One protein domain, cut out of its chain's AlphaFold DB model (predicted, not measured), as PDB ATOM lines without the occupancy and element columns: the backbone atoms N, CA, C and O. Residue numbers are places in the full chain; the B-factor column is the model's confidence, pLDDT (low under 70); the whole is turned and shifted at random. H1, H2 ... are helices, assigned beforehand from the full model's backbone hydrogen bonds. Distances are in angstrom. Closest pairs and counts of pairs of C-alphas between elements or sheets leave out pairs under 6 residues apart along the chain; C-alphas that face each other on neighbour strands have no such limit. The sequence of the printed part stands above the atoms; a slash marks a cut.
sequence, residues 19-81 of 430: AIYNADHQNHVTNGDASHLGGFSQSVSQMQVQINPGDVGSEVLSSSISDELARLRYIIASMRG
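AT A GLANCE: This is residues 19 to 81 of the 430 residues of an uncharacterized protein of Bacteroidetes bacterium (UniProt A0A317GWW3). Look first for a lone helical arm, H1, which sticks out with residues 31 to 33 from one end of a small, loosely built body. In that body the longest helix, H3, has the short helix H2 near it, and a wide loop, residues 49 to 64, runs out from H2 and folds back to where H3 begins; H1 points nearly the same way as H3. The printed part has 63 residues with three named helices, H1, H2 and H3 in chain order, and no named strand; the class is all helix, with 32 residues in the helices. It is only just extended, close to loose, with a radius of gyration of the C-alphas of 16.1 A, and its outline is flat, spanning 52 by 30 by 14 A.

HOW THE PARTS SIT: Start at H1, residues 19 to 30: it touches no helix, and residues 19 to 33 stand free. Go on to H2, residues 44 to 48, which is apart from H1. H3, residues 65 to 79, is apart from H1 too. H2 and H3 are near each other, with 8 pairs of C-alphas within 10 A, the closest 8.1 A apart. In H1, H2 and H3 every O i to N i+4 pair is within hydrogen-bond range.

IN THESE COORDINATES: Find C-alpha 19 at (-21.063, -57.279, 26.535); from there H1 runs 16.0 A to Thr 30. H2 goes from Val 44, its C-alpha at (-33.214, -19.746, 11.293), to Gln 48. H3 runs 20.7 A from Ile 65 to C-alpha 79 at (-52.071, -18.023, 19.341).

THE WHOLE: The C-alphas of Ala 19 and Gly 81, the two farthest apart, are 54.0 A from each other. The printed part has no cut. Both links are long, 13 residues from H1 to H2 and 16 from H2 to H3. Mean pLDDT of the printed part is 85.4, and residues 32 to 39 are under 70.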
ATOM      1  N   ALA A  19     -21.050 -58.102  25.329       91.56
ATOM      2  CA  ALA A  19     -21.063 -57.279  26.535       91.56
ATOM      3  C   ALA A  19     -20.472 -55.880  26.297       91.56
ATOM      4  O   ALA A  19     -21.055 -54.893  26.733       91.56
ATOM      5  N   ILE A  20     -19.347 -55.793  25.576       89.69
ATOM      6  CA  ILE A  20     -18.708 -54.512  25.241       89.69
ATOM      7  C   ILE A  20     -19.619 -53.694  24.323       89.69
ATOM      8  O   ILE A  20     -19.891 -52.532  24.611       89.69
ATOM      9  N   TYR A  21     -20.136 -54.319  23.263       90.50
ATOM     10  CA  TYR A  21     -21.032 -53.659  22.316       90.50
ATOM     11  C   TYR A  21     -22.302 -53.128  22.995       90.50
ATOM     12  O   TYR A  21     -22.649 -51.961  22.826       90.50
ATOM     13  N   ASN A  22     -22.964 -53.954  23.810       92.38
ATOM     14  CA  ASN A  22     -24.189 -53.558  24.501       92.38
ATOM     15  C   ASN A  22     -23.939 -52.462  25.544       92.38
ATOM     16  O   ASN A  22     -24.784 -51.588  25.700       92.38
ATOM     17  N   ALA A  23     -22.795 -52.474  26.237       88.31
ATOM     18  CA  ALA A  23     -22.446 -51.426  27.196       88.31
ATOM     19  C   ALA A  23     -22.214 -50.072  26.508       88.31
ATOM     20  O   ALA A  23     -22.757 -49.060  26.953       88.31
ATOM     21  N   ASP A  24     -21.472 -50.057  25.398       88.25
ATOM     22  CA  ASP A  24     -21.227 -48.836  24.625       88.25
ATOM     23  C   ASP A  24     -22.549 -48.303  24.016       88.25
ATOM     24  O   ASP A  24     -22.835 -47.106  24.093       88.25
ATOM     25  N   HIS A  25     -23.428 -49.185  23.516       87.94
ATOM     26  CA  HIS A  25     -24.764 -48.801  23.034       87.94
ATOM     27  C   HIS A  25     -25.691 -48.297  24.143       87.94
ATOM     28  O   HIS A  25     -26.405 -47.314  23.950       87.94
ATOM     29  N   GLN A  26     -25.687 -48.935  25.312       86.44
ATOM     30  CA  GLN A  26     -26.482 -48.483  26.449       86.44
ATOM     31  C   GLN A  26     -26.019 -47.102  26.916       86.44
ATOM     32  O   GLN A  26     -26.853 -46.278  27.269       86.44
ATOM     33  N   ASN A  27     -24.717 -46.810  26.856       83.06
ATOM     34  CA  ASN A  27     -24.180 -45.483  27.148       83.06
ATOM     35  C   ASN A  27     -24.736 -44.416  26.184       83.06
ATOM     36  O   ASN A  27     -25.096 -43.321  26.612       83.06
ATOM     37  N   HIS A  28     -24.873 -44.748  24.894       80.62
ATOM     38  CA  HIS A  28     -25.518 -43.866  23.912       80.62
ATOM     39  C   HIS A  28     -27.002 -43.640  24.216       80.62
ATOM     40  O   HIS A  28     -27.476 -42.512  24.130       80.62
ATOM     41  N   VAL A  29     -27.731 -44.698  24.580       80.44
ATOM     42  CA  VAL A  29     -29.159 -44.606  24.917       80.44
ATOM     43  C   VAL A  29     -29.369 -43.797  26.198       80.44
ATOM     44  O   VAL A  29     -30.226 -42.923  26.235       80.44
ATOM     45  N   THR A  30     -28.571 -44.051  27.236       78.00
ATOM     46  CA  THR A  30     -28.704 -43.401  28.547       78.00
ATOM     47  C   THR A  30     -28.318 -41.921  28.508       78.00
ATOM     48  O   THR A  30     -28.986 -41.114  29.144       78.00
ATOM     49  N   ASN A  31     -27.283 -41.545  27.748       70.38
ATOM     50  CA  ASN A  31     -26.844 -40.146  27.638       70.38
ATOM     51  C   ASN A  31     -27.520 -39.385  26.487       70.38
ATOM     52  O   ASN A  31     -27.187 -38.227  26.229       70.38
ATOM     53  N   GLY A  32     -28.462 -40.020  25.789       68.38
ATOM     54  CA  GLY A  32     -29.294 -39.394  24.770       68.38
ATOM     55  C   GLY A  32     -30.398 -38.533  25.385       68.38
ATOM     56  O   GLY A  32     -31.573 -38.770  25.117       68.38
ATOM     57  N   ASP A  33     -30.040 -37.561  26.226       62.62
ATOM     58  CA  ASP A  33     -31.004 -36.616  26.788       62.62
ATOM     59  C   ASP A  33     -31.190 -35.371  25.901       62.62
ATOM     60  O   ASP A  33     -30.356 -35.013  25.060       62.62
ATOM     61  N   ALA A  34     -32.318 -34.687  26.096       56.16
ATOM     62  CA  ALA A  34     -32.681 -33.514  25.307       56.16
ATOM     63  C   ALA A  34     -31.724 -32.319  25.490       56.16
ATOM     64  O   ALA A  34     -31.649 -31.468  24.605       56.16
ATOM     65  N   SER A  35     -30.983 -32.237  26.604       51.72
ATOM     66  CA  SER A  35     -30.018 -31.155  26.846       51.72
ATOM     67  C   SER A  35     -28.706 -31.325  26.077       51.72
ATOM     68  O   SER A  35     -28.044 -30.325  25.799       51.72
ATOM     69  N   HIS A  36     -28.350 -32.551  25.681       59.50
ATOM     70  CA  HIS A  36     -27.053 -32.863  25.068       59.50
ATOM     71  C   HIS A  36     -27.126 -33.299  23.594       59.50
ATOM     72  O   HIS A  36     -26.101 -33.295  22.910       59.50
ATOM     73  N   LEU A  37     -28.317 -33.602  23.066       64.25
ATOM     74  CA  LEU A  37     -28.520 -33.973  21.654       64.25
ATOM     75  C   LEU A  37     -28.679 -32.778  20.687       64.25
ATOM     76  O   LEU A  37     -28.814 -32.970  19.479       64.25
ATOM     77  N   GLY A  38     -28.581 -31.541  21.184       60.97
ATOM     78  CA  GLY A  38     -28.785 -30.320  20.400       60.97
ATOM     79  C   GLY A  38     -30.268 -30.047  20.126       60.97
ATOM     80  O   GLY A  38     -31.054 -30.947  19.844       60.97
ATOM     81  N   GLY A  39     -30.680 -28.781  20.213       67.56
ATOM     82  CA  GLY A  39     -32.042 -28.394  19.845       67.56
ATOM     83  C   GLY A  39     -32.294 -28.583  18.345       67.56
ATOM     84  O   GLY A  39     -31.385 -28.424  17.530       67.56
ATOM     85  N   PHE A  40     -33.549 -28.842  17.965       74.19
ATOM     86  CA  PHE A  40     -33.993 -28.989  16.566       74.19
ATOM     87  C   PHE A  40     -33.619 -27.801  15.655       74.19
ATOM     88  O   PHE A  40     -33.647 -27.917  14.435       74.19
ATOM     89  N   SER A  41     -33.287 -26.634  16.210       85.31
ATOM     90  CA  SER A  41     -33.068 -25.414  15.432       85.31
ATOM     91  C   SER A  41     -31.641 -24.903  15.487       85.31
ATOM     92  O   SER A  41     -31.319 -23.980  16.226       85.31
ATOM     93  N   GLN A  42     -30.807 -25.504  14.648       84.19
ATOM     94  CA  GLN A  42     -29.436 -25.092  14.352       84.19
ATOM     95  C   GLN A  42     -29.378 -23.964  13.307       84.19
ATOM     96  O   GLN A  42     -28.330 -23.349  13.117       84.19
ATOM     97  N   SER A  43     -30.495 -23.668  12.637       85.31
ATOM     98  CA  SER A  43     -30.632 -22.552  11.699       85.31
ATOM     99  C   SER A  43     -31.942 -21.783  11.896       85.31
ATOM    100  O   SER A  43     -32.924 -22.293  12.444       85.31
ATOM    101  N   VAL A  44     -31.986 -20.555  11.369       89.19
ATOM    102  CA  VAL A  44     -33.214 -19.746  11.293       89.19
ATOM    103  C   VAL A  44     -34.299 -20.471  10.494       89.19
ATOM    104  O   VAL A  44     -35.456 -20.471  10.906       89.19
ATOM    105  N   SER A  45     -33.937 -21.155   9.403       91.12
ATOM    106  CA  SER A  45     -34.893 -21.944   8.618       91.12
ATOM    107  C   SER A  45     -35.517 -23.065   9.449       91.12
ATOM    108  O   SER A  45     -36.734 -23.213   9.448       91.12
ATOM    109  N   GLN A  46     -34.725 -23.781  10.253       89.69
ATOM    110  CA  GLN A  46     -35.244 -24.783  11.187       89.69
ATOM    111  C   GLN A  46     -36.089 -24.158  12.307       89.69
ATOM    112  O   GLN A  46     -37.045 -24.783  12.759       89.69
ATOM    113  N   MET A  47     -35.793 -22.928  12.749       92.12
ATOM    114  CA  MET A  47     -36.670 -22.190  13.673       92.12
ATOM    115  C   MET A  47     -38.027 -21.836  13.056       92.12
ATOM    116  O   MET A  47     -39.003 -21.712  13.796       92.12
ATOM    117  N   GLN A  48     -38.089 -21.643  11.738       94.50
ATOM    118  CA  GLN A  48     -39.304 -21.264  11.007       94.50
ATOM    119  C   GLN A  48     -40.190 -22.456  10.645       94.50
ATOM    120  O   GLN A  48     -41.363 -22.243  10.339       94.50
ATOM    121  N   VAL A  49     -39.661 -23.686  10.715       95.00
ATOM    122  CA  VAL A  49     -40.449 -24.902  10.487       95.00
ATOM    123  C   VAL A  49     -41.585 -24.967  11.501       95.00
ATOM    124  O   VAL A  49     -41.366 -24.971  12.717       95.00
ATOM    125  N   GLN A  50     -42.797 -25.011  10.961       95.94
ATOM    126  CA  GLN A  50     -44.055 -25.072  11.681       95.94
ATOM    127  C   GLN A  50     -44.945 -26.101  10.997       95.94
ATOM    128  O   GLN A  50     -45.048 -26.113   9.772       95.94
ATOM    129  N   ILE A  51     -45.564 -26.970  11.787       96.25
ATOM    130  CA  ILE A  51     -46.452 -28.022  11.291       96.25
ATOM    131  C   ILE A  51     -47.797 -27.813  11.975       96.25
ATOM    132  O   ILE A  51     -47.850 -27.763  13.200       96.25
ATOM    133  N   ASN A  52     -48.877 -27.682  11.206       95.50
ATOM    134  CA  ASN A  52     -50.220 -27.640  11.779       95.50
ATOM    135  C   ASN A  52     -50.545 -29.025  12.377       95.50
ATOM    136  O   ASN A  52     -50.483 -30.007  11.634       95.50
ATOM    137  N   PRO A  53     -50.858 -29.143  13.683       96.69
ATOM    138  CA  PRO A  53     -51.226 -30.427  14.277       96.69
ATOM    139  C   PRO A  53     -52.598 -30.950  13.820       96.69
ATOM    140  O   PRO A  53     -52.898 -32.103  14.112       96.69
ATOM    141  N   GLY A  54     -53.394 -30.157  13.097       95.44
ATOM    142  CA  GLY A  54     -54.775 -30.475  12.729       95.44
ATOM    143  C   GLY A  54     -55.779 -30.028  13.796       95.44
ATOM    144  O   GLY A  54     -55.396 -29.641  14.902       95.44
ATOM    145  N   ASP A  55     -57.063 -30.076  13.450       93.38
ATOM    146  CA  ASP A  55     -58.178 -29.868  14.379       93.38
ATOM    147  C   ASP A  55     -58.648 -31.205  14.971       93.38
ATOM    148  O   ASP A  55     -58.239 -32.276  14.511       93.38
ATOM    149  N   VAL A  56     -59.554 -31.145  15.952       92.12
ATOM    150  CA  VAL A  56     -60.156 -32.333  16.575       92.12
ATOM    151  C   VAL A  56     -60.763 -33.261  15.513       92.12
ATOM    152  O   VAL A  56     -61.650 -32.852  14.764       92.12
ATOM    153  N   GLY A  57     -60.299 -34.511  15.454       94.94
ATOM    154  CA  GLY A  57     -60.693 -35.518  14.460       94.94
ATOM    155  C   GLY A  57     -59.871 -35.526  13.161       94.94
ATOM    156  O   GLY A  57     -60.137 -36.344  12.281       94.94
ATOM    157  N   SER A  58     -58.884 -34.640  13.026       94.88
ATOM    158  CA  SER A  58     -57.945 -34.562  11.895       94.88
ATOM    159  C   SER A  58     -56.486 -34.478  12.357       94.88
ATOM    160  O   SER A  58     -55.614 -34.006  11.622       94.88
ATOM    161  N   GLU A  59     -56.218 -34.905  13.591       96.75
ATOM    162  CA  GLU A  59     -54.934 -34.722  14.245       96.75
ATOM    163  C   GLU A  59     -53.826 -35.490  13.517       96.75
ATOM    164  O   GLU A  59     -53.904 -36.698  13.281       96.75
ATOM    165  N   VAL A  60     -52.737 -34.794  13.201       94.06
ATOM    166  CA  VAL A  60     -51.525 -35.407  12.658       94.06
ATOM    167  C   VAL A  60     -50.634 -35.786  13.836       94.06
ATOM    168  O   VAL A  60     -50.132 -34.918  14.547       94.06
ATOM    169  N   LEU A  61     -50.404 -37.082  14.067       92.50
ATOM    170  CA  LEU A  61     -49.544 -37.557  15.161       92.50
ATOM    171  C   LEU A  61     -48.061 -37.285  14.890       92.50
ATOM    172  O   LEU A  61     -47.626 -37.199  13.741       92.50
ATOM    173  N   SER A  62     -47.296 -37.068  15.956       90.25
ATOM    174  CA  SER A  62     -45.893 -36.652  15.870       90.25
ATOM    175  C   SER A  62     -45.010 -37.861  15.648       90.25
ATOM    176  O   SER A  62     -45.150 -38.848  16.368       90.25
ATOM    177  N   SER A  63     -44.111 -37.806  14.666       89.06
ATOM    178  CA  SER A  63     -43.171 -38.906  14.416       89.06
ATOM    179  C   SER A  63     -41.826 -38.696  15.115       89.06
ATOM    180  O   SER A  63     -41.008 -39.613  15.195       89.06
ATOM    181  N   SER A  64     -41.590 -37.490  15.639       84.88
ATOM    182  CA  SER A  64     -40.317 -37.079  16.222       84.88
ATOM    183  C   SER A  64     -40.479 -35.875  17.158       84.88
ATOM    184  O   SER A  64     -41.405 -35.079  17.025       84.88
ATOM    185  N   ILE A  65     -39.526 -35.670  18.071       81.00
ATOM    186  CA  ILE A  65     -39.484 -34.465  18.927       81.00
ATOM    187  C   ILE A  65     -39.396 -33.182  18.080       81.00
ATOM    188  O   ILE A  65     -39.933 -32.141  18.456       81.00
ATOM    189  N   SER A  66     -38.745 -33.248  16.917       83.62
ATOM    190  CA  SER A  66     -38.690 -32.145  15.958       83.62
ATOM    191  C   SER A  66     -40.062 -31.754  15.412       83.62
ATOM    192  O   SER A  66     -40.365 -30.561  15.353       83.62
ATOM    193  N   ASP A  67     -40.905 -32.733  15.071       89.88
ATOM    194  CA  ASP A  67     -42.269 -32.472  14.598       89.88
ATOM    195  C   ASP A  67     -43.129 -31.886  15.717       89.88
ATOM    196  O   ASP A  67     -43.887 -30.942  15.491       89.88
ATOM    197  N   GLU A  68     -42.966 -32.400  16.939       92.06
ATOM    198  CA  GLU A  68     -43.665 -31.886  18.114       92.06
ATOM    199  C   GLU A  68     -43.312 -30.415  18.362       92.06
ATOM    200  O   GLU A  68     -44.193 -29.571  18.531       92.06
ATOM    201  N   LEU A  69     -42.024 -30.063  18.283       91.44
ATOM    202  CA  LEU A  69     -41.592 -28.679  18.439       91.44
ATOM    203  C   LEU A  69     -42.109 -27.786  17.304       91.44
ATOM    204  O   LEU A  69     -42.525 -26.656  17.560       91.44
ATOM    205  N   ALA A  70     -42.119 -28.269  16.060       93.50
ATOM    206  CA  ALA A  70     -42.699 -27.536  14.936       93.50
ATOM    207  C   ALA A  70     -44.205 -27.268  15.132       93.50
ATOM    208  O   ALA A  70     -44.699 -26.210  14.736       93.50
ATOM    209  N   ARG A  71     -44.934 -28.167  15.799       95.19
ATOM    210  CA  ARG A  71     -46.355 -27.968  16.138       95.19
ATOM    211  C   ARG A  71     -46.561 -27.006  17.280       95.19
ATOM    212  O   ARG A  71     -47.389 -26.111  17.157       95.19
ATOM    213  N   LEU A  72     -45.769 -27.112  18.345       95.50
ATOM    214  CA  LEU A  72     -45.792 -26.123  19.422       95.50
ATOM    215  C   LEU A  72     -45.529 -24.721  18.873       95.50
ATOM    216  O   LEU A  72     -46.212 -23.774  19.243       95.50
ATOM    217  N   ARG A  73     -44.598 -24.587  17.927       95.44
ATOM    218  CA  ARG A  73     -44.346 -23.324  17.226       95.44
ATOM    219  C   ARG A  73     -45.534 -22.870  16.407       95.44
ATOM    220  O   ARG A  73     -45.871 -21.700  16.496       95.44
ATOM    221  N   TYR A  74     -46.179 -23.762  15.664       95.50
ATOM    222  CA  TYR A  74     -47.394 -23.424  14.930       95.50
ATOM    223  C   TYR A  74     -48.501 -22.931  15.869       95.50
ATOM    224  O   TYR A  74     -49.086 -21.881  15.628       95.50
ATOM    225  N   ILE A  75     -48.746 -23.630  16.981       94.88
ATOM    226  CA  ILE A  75     -49.742 -23.221  17.976       94.88
ATOM    227  C   ILE A  75     -49.346 -21.890  18.615       94.88
ATOM    228  O   ILE A  75     -50.191 -21.009  18.723       94.88
ATOM    229  N   ILE A  76     -48.075 -21.682  18.974       93.19
ATOM    230  CA  ILE A  76     -47.597 -20.388  19.479       93.19
ATOM    231  C   ILE A  76     -47.788 -19.306  18.424       93.19
ATOM    232  O   ILE A  76     -48.301 -18.257  18.765       93.19
ATOM    233  N   ALA A  77     -47.425 -19.529  17.164       86.06
ATOM    234  CA  ALA A  77     -47.590 -18.562  16.085       86.06
ATOM    235  C   ALA A  77     -49.070 -18.245  15.820       86.06
ATOM    236  O   ALA A  77     -49.415 -17.080  15.665       86.06
ATOM    237  N   SER A  78     -49.947 -19.248  15.880       83.94
ATOM    238  CA  SER A  78     -51.401 -19.126  15.720       83.94
ATOM    239  C   SER A  78     -52.057 -18.395  16.894       83.94
ATOM    240  O   SER A  78     -52.732 -17.383  16.693       83.94
ATOM    241  N   MET A  79     -51.758 -18.802  18.135       81.25
ATOM    242  CA  MET A  79     -52.071 -18.023  19.341       81.25
ATOM    243  C   MET A  79     -51.524 -16.609  19.194       81.25
ATOM    244  O   MET A  79     -52.150 -15.643  19.632       81.25
ATOM    245  N   ARG A  80     -50.355 -16.496  18.543       75.62
ATOM    246  CA  ARG A  80     -49.684 -15.245  18.269       75.62
ATOM    247  C   ARG A  80     -50.164 -14.486  17.026       75.62
ATOM    248  O   ARG A  80     -49.594 -13.427  16.760       75.62
ATOM    249  N   GLY A  81     -51.180 -14.948  16.296       70.69
ATOM    250  CA  GLY A  81     -51.639 -14.320  15.049       70.69
ATOM    251  C   GLY A  81     -50.497 -13.937  14.094       70.69
ATOM    252  O   GLY A  81     -50.538 -12.882  13.474       70.69
TER     253      GLY A  81